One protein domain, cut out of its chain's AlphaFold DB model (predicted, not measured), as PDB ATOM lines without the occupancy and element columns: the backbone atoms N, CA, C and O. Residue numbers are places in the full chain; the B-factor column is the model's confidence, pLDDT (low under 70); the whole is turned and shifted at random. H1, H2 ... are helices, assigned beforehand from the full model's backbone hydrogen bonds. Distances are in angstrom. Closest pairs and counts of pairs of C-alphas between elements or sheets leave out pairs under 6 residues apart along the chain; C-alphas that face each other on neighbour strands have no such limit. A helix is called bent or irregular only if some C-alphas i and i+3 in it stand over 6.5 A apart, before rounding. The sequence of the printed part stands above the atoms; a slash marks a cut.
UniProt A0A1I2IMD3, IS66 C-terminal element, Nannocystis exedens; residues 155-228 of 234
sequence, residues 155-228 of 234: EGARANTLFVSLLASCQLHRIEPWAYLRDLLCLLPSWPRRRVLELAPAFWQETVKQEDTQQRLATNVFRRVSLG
ATOM      1  N   GLU A 155     176.610 161.634 103.565       81.25
ATOM      2  CA  GLU A 155     175.569 162.657 103.688       81.25
ATOM      3  C   GLU A 155     175.231 163.274 102.330       81.25
ATOM      4  O   GLU A 155     174.054 163.407 101.987       81.25
ATOM      5  N   GLY A 156     176.251 163.595 101.525       79.56
ATOM      6  CA  GLY A 156     176.069 164.112 100.170       79.56
ATOM      7  C   GLY A 156     175.350 163.106  99.271       79.56
ATOM      8  O   GLY A 156     174.425 163.472  98.542       79.56
ATOM      9  N   ALA A 157     175.706 161.820  99.374       77.31
ATOM     10  CA  ALA A 157     175.024 160.750  98.654       77.31
ATOM     11  C   ALA A 157     173.547 160.632  99.067       77.31
ATOM     12  O   ALA A 157     172.678 160.592  98.194       77.31
ATOM     13  N   ARG A 158     173.249 160.653 100.375       78.12
ATOM     14  CA  ARG A 158     171.870 160.617 100.893       78.12
ATOM     15  C   ARG A 158     171.048 161.805 100.393       78.12
ATOM     16  O   ARG A 158     169.953 161.600  99.871       78.12
ATOM     17  N   ALA A 159     171.577 163.024 100.495       81.44
ATOM     18  CA  ALA A 159     170.899 164.229 100.018       81.44
ATOM     19  C   ALA A 159     170.604 164.155  98.512       81.44
ATOM     20  O   ALA A 159     169.478 164.398  98.078       81.44
ATOM     21  N   ASN A 160     171.585 163.737  97.713       81.69
ATOM     22  CA  ASN A 160     171.403 163.576  96.276       81.69
ATOM     23  C   ASN A 160     170.334 162.529  95.933       81.69
ATOM     24  O   ASN A 160     169.471 162.784  95.096       81.69
ATOM     25  N   THR A 161     170.347 161.370  96.599       80.50
ATOM     26  CA  THR A 161     169.331 160.331  96.394       80.50
ATOM     27  C   THR A 161     167.922 160.851  96.674       80.50
ATOM     28  O   THR A 161     167.005 160.529  95.913       80.50
ATOM     29  N   LEU A 162     167.743 161.683  97.705       83.56
ATOM     30  CA  LEU A 162     166.457 162.317  98.002       83.56
ATOM     31  C   LEU A 162     165.997 163.219  96.851       83.56
ATOM     32  O   LEU A 162     164.893 163.033  96.337       83.56
ATOM     33  N   PHE A 163     166.846 164.150  96.401       85.25
ATOM     34  CA  PHE A 163     166.488 165.075  95.323       85.25
ATOM     35  C   PHE A 163     166.225 164.350  94.005       85.25
ATOM     36  O   PHE A 163     165.179 164.554  93.398       85.25
ATOM     37  N   VAL A 164     167.110 163.450  93.580       82.56
ATOM     38  CA  VAL A 164     166.951 162.701  92.324       82.56
ATOM     39  C   VAL A 164     165.659 161.883  92.324       82.56
ATOM     40  O   VAL A 164     164.927 161.886  91.333       82.56
ATOM     41  N   SER A 165     165.326 161.236  93.447       81.94
ATOM     42  CA  SER A 165     164.069 160.489  93.588       81.94
ATOM     43  C   SER A 165     162.845 161.403  93.504       81.94
ATOM     44  O   SER A 165     161.842 161.051  92.877       81.94
ATOM     45  N   LEU A 166     162.932 162.601  94.087       87.50
ATOM     46  CA  LEU A 166     161.877 163.608  94.031       87.50
ATOM     47  C   LEU A 166     161.674 164.138  92.603       87.50
ATOM     48  O   LEU A 166     160.545 164.161  92.117       87.50
ATOM     49  N   LEU A 167     162.752 164.472  91.886       87.56
ATOM     50  CA  LEU A 167     162.673 164.941  90.496       87.56
ATOM     51  C   LEU A 167     162.159 163.856  89.547       87.56
ATOM     52  O   LEU A 167     161.344 164.144  88.668       87.56
ATOM     53  N   ALA A 168     162.584 162.605  89.738       82.12
ATOM     54  CA  ALA A 168     162.059 161.467  88.990       82.12
ATOM     55  C   ALA A 168     160.552 161.279  89.232       82.12
ATOM     56  O   ALA A 168     159.807 160.967  88.300       82.12
ATOM     57  N   SER A 169     160.089 161.523  90.461       83.00
ATOM     58  CA  SER A 169     158.663 161.507  90.801       83.00
ATOM     59  C   SER A 169     157.905 162.635  90.094       83.00
ATOM     60  O   SER A 169     156.873 162.372  89.481       83.00
ATOM     61  N   CYS A 170     158.432 163.864  90.071       88.31
ATOM     62  CA  CYS A 170     157.829 164.962  89.302       88.31
ATOM     63  C   CYS A 170     157.678 164.598  87.821       88.31
ATOM     64  O   CYS A 170     156.594 164.740  87.255       88.31
ATOM     65  N   GLN A 171     158.726 164.041  87.208       84.69
ATOM     66  CA  GLN A 171     158.691 163.606  85.809       84.69
ATOM     67  C   GLN A 171     157.632 162.523  85.558       84.69
ATOM     68  O   GLN A 171     156.895 162.611  84.574       84.69
ATOM     69  N   LEU A 172     157.508 161.535  86.453       82.94
ATOM     70  CA  LEU A 172     156.475 160.495  86.369       82.94
ATOM     71  C   LEU A 172     155.060 161.092  86.365       82.94
ATOM     72  O   LEU A 172     154.206 160.657  85.590       82.94
ATOM     73  N   HIS A 173     154.832 162.103  87.202       85.75
ATOM     74  CA  HIS A 173     153.549 162.794  87.334       85.75
ATOM     75  C   HIS A 173     153.372 163.961  86.347       85.75
ATOM     76  O   HIS A 173     152.364 164.662  86.405       85.75
ATOM     77  N   ARG A 174     154.305 164.136  85.395       91.06
ATOM     78  CA  ARG A 174     154.307 165.218  84.391       91.06
ATOM     79  C   ARG A 174     154.276 166.620  85.011       91.06
ATOM     80  O   ARG A 174     153.651 167.529  84.476       91.06
ATOM     81  N   ILE A 175     154.948 166.777  86.142       93.06
ATOM     82  CA  ILE A 175     155.111 168.042  86.849       93.06
ATOM     83  C   ILE A 175     156.469 168.624  86.466       93.06
ATOM     84  O   ILE A 175     157.474 167.909  86.471       93.06
ATOM     85  N   GLU A 176     156.498 169.916  86.141       94.19
ATOM     86  CA  GLU A 176     157.743 170.634  85.873       94.19
ATOM     87  C   GLU A 176     158.570 170.717  87.179       94.19
ATOM     88  O   GLU A 176     158.087 171.277  88.171       94.19
ATOM     89  N   PRO A 177     159.769 170.097  87.237       92.12
ATOM     90  CA  PRO A 177     160.516 169.945  88.484       92.12
ATOM     91  C   PRO A 177     160.924 171.256  89.157       92.12
ATOM     92  O   PRO A 177     160.899 171.327  90.385       92.12
ATOM     93  N   TRP A 178     161.303 172.277  88.385       92.56
ATOM     94  CA  TRP A 178     161.737 173.559  88.930       92.56
ATOM     95  C   TRP A 178     160.570 174.220  89.675       92.56
ATOM     96  O   TRP A 178     160.687 174.555  90.855       92.56
ATOM     97  N   ALA A 179     159.414 174.354  89.017       93.69
ATOM     98  CA  ALA A 179     158.221 175.004  89.550       93.69
ATOM     99  C   ALA A 179     157.726 174.306  90.814       93.69
ATOM    100  O   ALA A 179     157.394 174.972  91.795       93.69
ATOM    101  N   TYR A 180     157.746 172.972  90.800       95.62
ATOM    102  CA  TYR A 180     157.449 172.164  91.973       95.62
ATOM    103  C   TYR A 180     158.400 172.462  93.132       95.62
ATOM    104  O   TYR A 180     157.932 172.732  94.231       95.62
ATOM    105  N   LEU A 181     159.721 172.452  92.913       94.94
ATOM    106  CA  LEU A 181     160.688 172.687  93.989       94.94
ATOM    107  C   LEU A 181     160.573 174.092  94.589       94.94
ATOM    108  O   LEU A 181     160.625 174.221  95.810       94.94
ATOM    109  N   ARG A 182     160.381 175.133  93.770       94.50
ATOM    110  CA  ARG A 182     160.151 176.498  94.276       94.50
ATOM    111  C   ARG A 182     158.933 176.550  95.176       94.50
ATOM    112  O   ARG A 182     159.027 177.046  96.296       94.50
ATOM    113  N   ASP A 183     157.804 176.047  94.689       95.69
ATOM    114  CA  ASP A 183     156.546 176.124  95.425       95.69
ATOM    115  C   ASP A 183     156.600 175.234  96.679       95.69
ATOM    116  O   ASP A 183     156.193 175.665  97.757       95.69
ATOM    117  N   LEU A 184     157.214 174.050  96.590       95.62
ATOM    118  CA  LEU A 184     157.475 173.160  97.722       95.62
ATOM    119  C   LEU A 184     158.290 173.858  98.821       95.62
ATOM    120  O   LEU A 184     157.887 173.826  99.983       95.62
ATOM    121  N   LEU A 185     159.414 174.495  98.477       94.38
ATOM    122  CA  LEU A 185     160.275 175.179  99.450       94.38
ATOM    123  C   LEU A 185     159.588 176.397 100.081       94.38
ATOM    124  O   LEU A 185     159.879 176.736 101.226       94.38
ATOM    125  N   CYS A 186     158.639 177.016  99.376       95.00
ATOM    126  CA  CYS A 186     157.803 178.085  99.919       95.00
ATOM    127  C   CYS A 186     156.745 177.569 100.906       95.00
ATOM    128  O   CYS A 186     156.426 178.253 101.881       95.00
ATOM    129  N   LEU A 187     156.192 176.378 100.662       95.56
ATOM    130  CA  LEU A 187     155.134 175.781 101.481       95.56
ATOM    131  C   LEU A 187     155.684 175.081 102.727       95.56
ATOM    132  O   LEU A 187     155.131 175.255 103.814       95.56
ATOM    133  N   LEU A 188     156.782 174.329 102.585       94.12
ATOM    134  CA  LEU A 188     157.352 173.455 103.619       94.12
ATOM    135  C   LEU A 188     157.484 174.093 105.015       94.12
ATOM    136  O   LEU A 188     157.077 173.439 105.975       94.12
ATOM    137  N   PRO A 189     157.988 175.335 105.176       93.56
ATOM    138  CA  PRO A 189     158.171 175.933 106.501       93.56
ATOM    139  C   PRO A 189     156.871 176.138 107.285       93.56
ATOM    140  O   PRO A 189     156.889 176.136 108.514       93.56
ATOM    141  N   SER A 190     155.745 176.325 106.586       90.75
ATOM    142  CA  SER A 190     154.445 176.646 107.192       90.75
ATOM    143  C   SER A 190     153.416 175.516 107.076       90.75
ATOM    144  O   SER A 190     152.314 175.629 107.619       90.75
ATOM    145  N   TRP A 191     153.749 174.442 106.356       94.88
ATOM    146  CA  TRP A 191     152.822 173.352 106.081       94.88
ATOM    147  C   TRP A 191     152.630 172.447 107.310       94.88
ATOM    148  O   TRP A 191     153.606 172.106 107.987       94.88
ATOM    149  N   PRO A 192     151.401 171.990 107.616       94.25
ATOM    150  CA  PRO A 192     151.178 171.101 108.750       94.25
ATOM    151  C   PRO A 192     151.944 169.778 108.598       94.25
ATOM    152  O   PRO A 192     151.731 169.042 107.634       94.25
ATOM    153  N   ARG A 193     152.769 169.410 109.593       92.62
ATOM    154  CA  ARG A 193     153.586 168.173 109.566       92.62
ATOM    155  C   ARG A 193     152.770 166.910 109.258       92.62
ATOM    156  O   ARG A 193     153.210 166.071 108.483       92.62
ATOM    157  N   ARG A 194     151.554 166.806 109.806       94.12
ATOM    158  CA  ARG A 194     150.631 165.674 109.575       94.12
ATOM    159  C   ARG A 194     150.093 165.578 108.137       94.12
ATOM    160  O   ARG A 194     149.623 164.518 107.747       94.12
ATOM    161  N   ARG A 195     150.163 166.666 107.362       92.50
ATOM    162  CA  ARG A 195     149.692 166.779 105.969       92.50
ATOM    163  C   ARG A 195     150.844 166.842 104.961       92.50
ATOM    164  O   ARG A 195     150.616 167.139 103.795       92.50
ATOM    165  N   VAL A 196     152.089 166.583 105.373       92.06
ATOM    166  CA  VAL A 196     153.268 166.750 104.499       92.06
ATOM    167  C   VAL A 196     153.205 165.896 103.230       92.06
ATOM    168  O   VAL A 196     153.703 166.312 102.189       92.06
ATOM    169  N   LEU A 197     152.543 164.735 103.286       91.75
ATOM    170  CA  LEU A 197     152.378 163.860 102.125       91.75
ATOM    171  C   LEU A 197     151.550 164.500 101.008       91.75
ATOM    172  O   LEU A 197     151.763 164.156  99.854       91.75
ATOM    173  N   GLU A 198     150.677 165.461 101.313       93.88
ATOM    174  CA  GLU A 198     149.926 166.203 100.293       93.88
ATOM    175  C   GLU A 198     150.853 167.015  99.381       93.88
ATOM    176  O   GLU A 198     150.539 167.242  98.216       93.88
ATOM    177  N   LEU A 199     152.033 167.403  99.867       95.06
ATOM    178  CA  LEU A 199     153.026 168.095  99.050       95.06
ATOM    179  C   LEU A 199     153.773 167.154  98.098       95.06
ATOM    180  O   LEU A 199     154.506 167.643  97.249       95.06
ATOM    181  N   ALA A 200     153.625 165.828  98.211       94.19
ATOM    182  CA  ALA A 200     154.336 164.891  97.346       94.19
ATOM    183  C   ALA A 200     153.879 165.011  95.876       94.19
ATOM    184  O   ALA A 200     152.699 165.269  95.619       94.19
ATOM    185  N   PRO A 201     154.747 164.712  94.886       94.56
ATOM    186  CA  PRO A 201     154.411 164.863  93.466       94.56
ATOM    187  C   PRO A 201     153.155 164.098  93.030       94.56
ATOM    188  O   PRO A 201     152.466 164.520  92.108       94.56
ATOM    189  N   ALA A 202     152.833 162.992  93.704       90.88
ATOM    190  CA  ALA A 202     151.652 162.190  93.406       90.88
ATOM    191  C   ALA A 202     150.318 162.896  93.693       90.88
ATOM    192  O   ALA A 202     149.334 162.578  93.033       90.88
ATOM    193  N   PHE A 203     150.302 163.832  94.644       94.00
ATOM    194  CA  PHE A 203     149.112 164.580  95.070       94.00
ATOM    195  C   PHE A 203     149.194 166.067  94.706       94.00
ATOM    196  O   PHE A 203     148.274 166.835  94.966       94.00
ATOM    197  N   TRP A 204     150.310 166.493  94.108       95.38
ATOM    198  CA  TRP A 204     150.625 167.901  93.886       95.38
ATOM    199  C   TRP A 204     149.561 168.647  93.074       95.38
ATOM    200  O   TRP A 204     149.243 169.793  93.382       95.38
ATOM    201  N   GLN A 205     148.985 168.008  92.051       94.19
ATOM    202  CA  GLN A 205     147.988 168.650  91.187       94.19
ATOM    203  C   GLN A 205     146.689 168.971  91.933       94.19
ATOM    204  O   GLN A 205     146.034 169.967  91.631       94.19
ATOM    205  N   GLU A 206     146.313 168.139  92.899       95.19
ATOM    206  CA  GLU A 206     145.174 168.343  93.785       95.19
ATOM    207  C   GLU A 206     145.516 169.363  94.870       95.19
ATOM    208  O   GLU A 206     144.755 170.302  95.096       95.19
ATOM    209  N   THR A 207     146.688 169.232  95.492       95.69
ATOM    210  CA  THR A 207     147.133 170.106  96.583       95.69
ATOM    211  C   THR A 207     147.251 171.556  96.146       95.69
ATOM    212  O   THR A 207     146.800 172.447  96.863       95.69
ATOM    213  N   VAL A 208     147.777 171.819  94.947       94.50
ATOM    214  CA  VAL A 208     147.884 173.184  94.411       94.50
ATOM    215  C   VAL A 208     146.511 173.813  94.182       94.50
ATOM    216  O   VAL A 208     146.395 175.025  94.275       94.50
ATOM    217  N   LYS A 209     145.445 173.044  93.941       95.12
ATOM    218  CA  LYS A 209     144.094 173.607  93.756       95.12
ATOM    219  C   LYS A 209     143.432 174.042  95.064       95.12
ATOM    220  O   LYS A 209     142.434 174.752  95.014       95.12
ATOM    221  N   GLN A 210     143.944 173.602  96.213       95.56
ATOM    222  CA  GLN A 210     143.379 173.975  97.506       95.56
ATOM    223  C   GLN A 210     143.582 175.473  97.773       95.56
ATOM    224  O   GLN A 210     144.658 176.021  97.524       95.56
ATOM    225  N   GLU A 211     142.561 176.118  98.335       94.88
ATOM    226  CA  GLU A 211     142.567 177.557  98.625       94.88
ATOM    227  C   GLU A 211     143.683 177.951  99.608       94.88
ATOM    228  O   GLU A 211     144.442 178.879  99.338       94.88
ATOM    229  N   ASP A 212     143.869 177.169 100.678       94.06
ATOM    230  CA  ASP A 212     144.961 177.344 101.652       94.06
ATOM    231  C   ASP A 212     146.343 177.317 100.969       94.06
ATOM    232  O   ASP A 212     147.208 178.150 101.248       94.06
ATOM    233  N   THR A 213     146.551 176.413 100.005       95.00
ATOM    234  CA  THR A 213     147.802 176.339  99.236       95.00
ATOM    235  C   THR A 213     148.014 177.588  98.390       95.00
ATOM    236  O   THR A 213     149.098 178.174  98.417       95.00
ATOM    237  N   GLN A 214     146.986 178.017  97.654       94.56
ATOM    238  CA  GLN A 214     147.052 179.208  96.805       94.56
ATOM    239  C   GLN A 214     147.346 180.466  97.627       94.56
ATOM    240  O   GLN A 214     148.231 181.242  97.267       94.56
ATOM    241  N   GLN A 215     146.691 180.626  98.778       94.12
ATOM    242  CA  GLN A 215     146.902 181.763  99.671       94.12
ATOM    243  C   GLN A 215     148.335 181.805 100.228       94.12
ATOM    244  O   GLN A 215     148.981 182.859 100.227       94.12
ATOM    245  N   ARG A 216     148.881 180.658 100.654       94.62
ATOM    246  CA  ARG A 216     150.273 180.564 101.130       94.62
ATOM    247  C   ARG A 216     151.277 180.907 100.038       94.62
ATOM    248  O   ARG A 216     152.232 181.638 100.289       94.62
ATOM    249  N   LEU A 217     151.065 180.406  98.822       94.12
ATOM    250  CA  LEU A 217     151.939 180.699  97.686       94.12
ATOM    251  C   LEU A 217     151.857 182.174  97.268       94.12
ATOM    252  O   LEU A 217     152.893 182.771  96.985       94.12
ATOM    253  N   ALA A 218     150.663 182.769  97.254       91.19
ATOM    254  CA  ALA A 218     150.457 184.170  96.881       91.19
ATOM    255  C   ALA A 218     151.121 185.145  97.867       91.19
ATOM    256  O   ALA A 218     151.737 186.133  97.465       91.19
ATOM    257  N   THR A 219     151.043 184.848  99.165       92.12
ATOM    258  CA  THR A 219     151.633 185.696 100.212       92.12
ATOM    259  C   THR A 219     153.151 185.526 100.334       92.12
ATOM    260  O   THR A 219     153.837 186.460 100.759       92.12
ATOM    261  N   ASN A 220     153.715 184.396  99.889       93.06
ATOM    262  CA  ASN A 220     155.148 184.117  99.986       93.06
ATOM    263  C   ASN A 220     155.998 185.081  99.128       93.06
ATOM    264  O   ASN A 220     155.910 185.115  97.899       93.06
ATOM    265  N   VAL A 221     156.853 185.864  99.792       90.94
ATOM    266  CA  VAL A 221     157.717 186.876  99.155       90.94
ATOM    267  C   VAL A 221     158.756 186.235  98.231       90.94
ATOM    268  O   VAL A 221     158.946 186.699  97.109       90.94
ATOM    269  N   PHE A 222     159.387 185.137  98.655       88.69
ATOM    270  CA  PHE A 222     160.407 184.452  97.855       88.69
ATOM    271  C   PHE A 222     159.834 183.901  96.553       88.69
ATOM    272  O   PHE A 222     160.486 183.974  95.509       88.69
ATOM    273  N   ARG A 223     158.594 183.401  96.588       92.19
ATOM    274  CA  ARG A 223     157.903 182.936  95.385       92.19
ATOM    275  C   ARG A 223     157.680 184.062  94.379       92.19
ATOM    276  O   ARG A 223     157.966 183.861  93.202       92.19
ATOM    277  N   ARG A 224     157.201 185.227  94.835       89.94
ATOM    278  CA  ARG A 224     156.972 186.410  93.986       89.94
ATOM    279  C   ARG A 224     158.260 186.863  93.299       89.94
ATOM    280  O   ARG A 224     158.287 186.965  92.076       89.94
ATOM    281  N   VAL A 225     159.343 187.001  94.066       88.44
ATOM    282  CA  VAL A 225     160.672 187.348  93.530       88.44
ATOM    283  C   VAL A 225     161.149 186.313  92.508       88.44
ATOM    284  O   VAL A 225     161.589 186.675  91.422       88.44
ATOM    285  N   SER A 226     161.003 185.020  92.810       86.06
ATOM    286  CA  SER A 226     161.424 183.936  91.907       86.06
ATOM    287  C   SER A 226     160.626 183.873  90.598       86.06
ATOM    288  O   SER A 226     161.083 183.266  89.634       86.06
ATOM    289  N   LEU A 227     159.424 184.452  90.571       88.06
ATOM    290  CA  LEU A 227     158.575 184.558  89.383       88.06
ATOM    291  C   LEU A 227     158.792 185.869  88.610       88.06
ATOM    292  O   LEU A 227     158.124 186.080  87.604       88.06
ATOM    293  N   GLY A 228     159.695 186.744  89.064       81.38
ATOM    294  CA  GLY A 228     159.909 188.062  88.459       81.38
ATOM    295  C   GLY A 228     158.780 189.059  88.736       81.38
ATOM    296  O   GLY A 228     158.690 190.080  88.063       81.38
TER     297      GLY A 228
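What this domain is: This is residues 155 to 228 of the 234 residues of the protein "IS66 C-terminal element" of Nannocystis exedens (UniProt A0A1I2IMD3). What does the eye meet first? H2 forms the core of a small helical body, and after it the chain swings through H3, H4, H5 and H6 in an arc of short helices round it; H1, the longest helix, leads into H2 at a corner, and its residues 155 to 162 stick out as a free arm. What is it made of? The printed part has 74 residues with six named helices, H1 to H6 in order along the chain, and no named strand; its class is all helix. How large is it? It is compact, with a radius of gyration of the C-alphas of 12.6 A and spans of 34 by 25 by 24 A.

Where its parts are: Where do the first helices run? H1, residues 155 to 172, starts at C-alpha 155 (175.569, 162.657, 103.688) and is 25.9 A long from first to last C-alpha. H2, residues 177 to 187, is 15.2 A long and starts at C-alpha 177 (160.516, 169.945, 88.484). What follows? H3 is residues 193 to 199 and irregular, with C-alphas 194 and 197 7.9 A apart; H4 is residues 204 to 207. H5, residues 211 to 219, is 12.3 A long, and H6, residues 221 to 226, ends at C-alpha 226 (161.424, 183.936, 91.907).

How they stand to each other: What touches the hub, H2? H1 touches it only at the corner, with residues 167 to 171 alone; the closest C-alphas are those of Cys 170 and Pro 177, 5.7 A apart, and the steep tilt of 68 degrees, opposite ways, is only just short of about perpendicular. H5 touches H2 about perpendicular, at 89 degrees, with Cys 186 and Leu 217 closest at 6.8 A between C-alphas. H6 touches H2 at a shallow tilt of 12 degrees, opposite ways, with the C-alphas of Cys 186 and Arg 223 closest at 6.6 A. How do H3 and H4 stand? H3 is close to H2 but not clearly touching, the closest C-alphas, of Leu 184 and Leu 199, being 6.9 A apart. H3 and H4 only just touch, only at the corner, with 3 pairs of C-alphas within 8 A; those of Glu 198 and Thr 207 are closest at 6.1 A. What do the backbones show? In H1, H2, H5 and H6 every O i to N i+4 pair is within hydrogen-bond range; in H3 it is 0 of 3, beside 3 of 4 O i to N i+3 pairs, and H4 is too short for an i+4 pair.

The domain as a whole: How far does it reach? The two C-alphas farthest apart, those of Glu 155 and Glu 211, are 36.6 A apart. Are there breaks or long links? The printed part has no cut, and its five links are tight. How confident is the model? Mean pLDDT of the printed part is 90.5, and no printed residue is under 70.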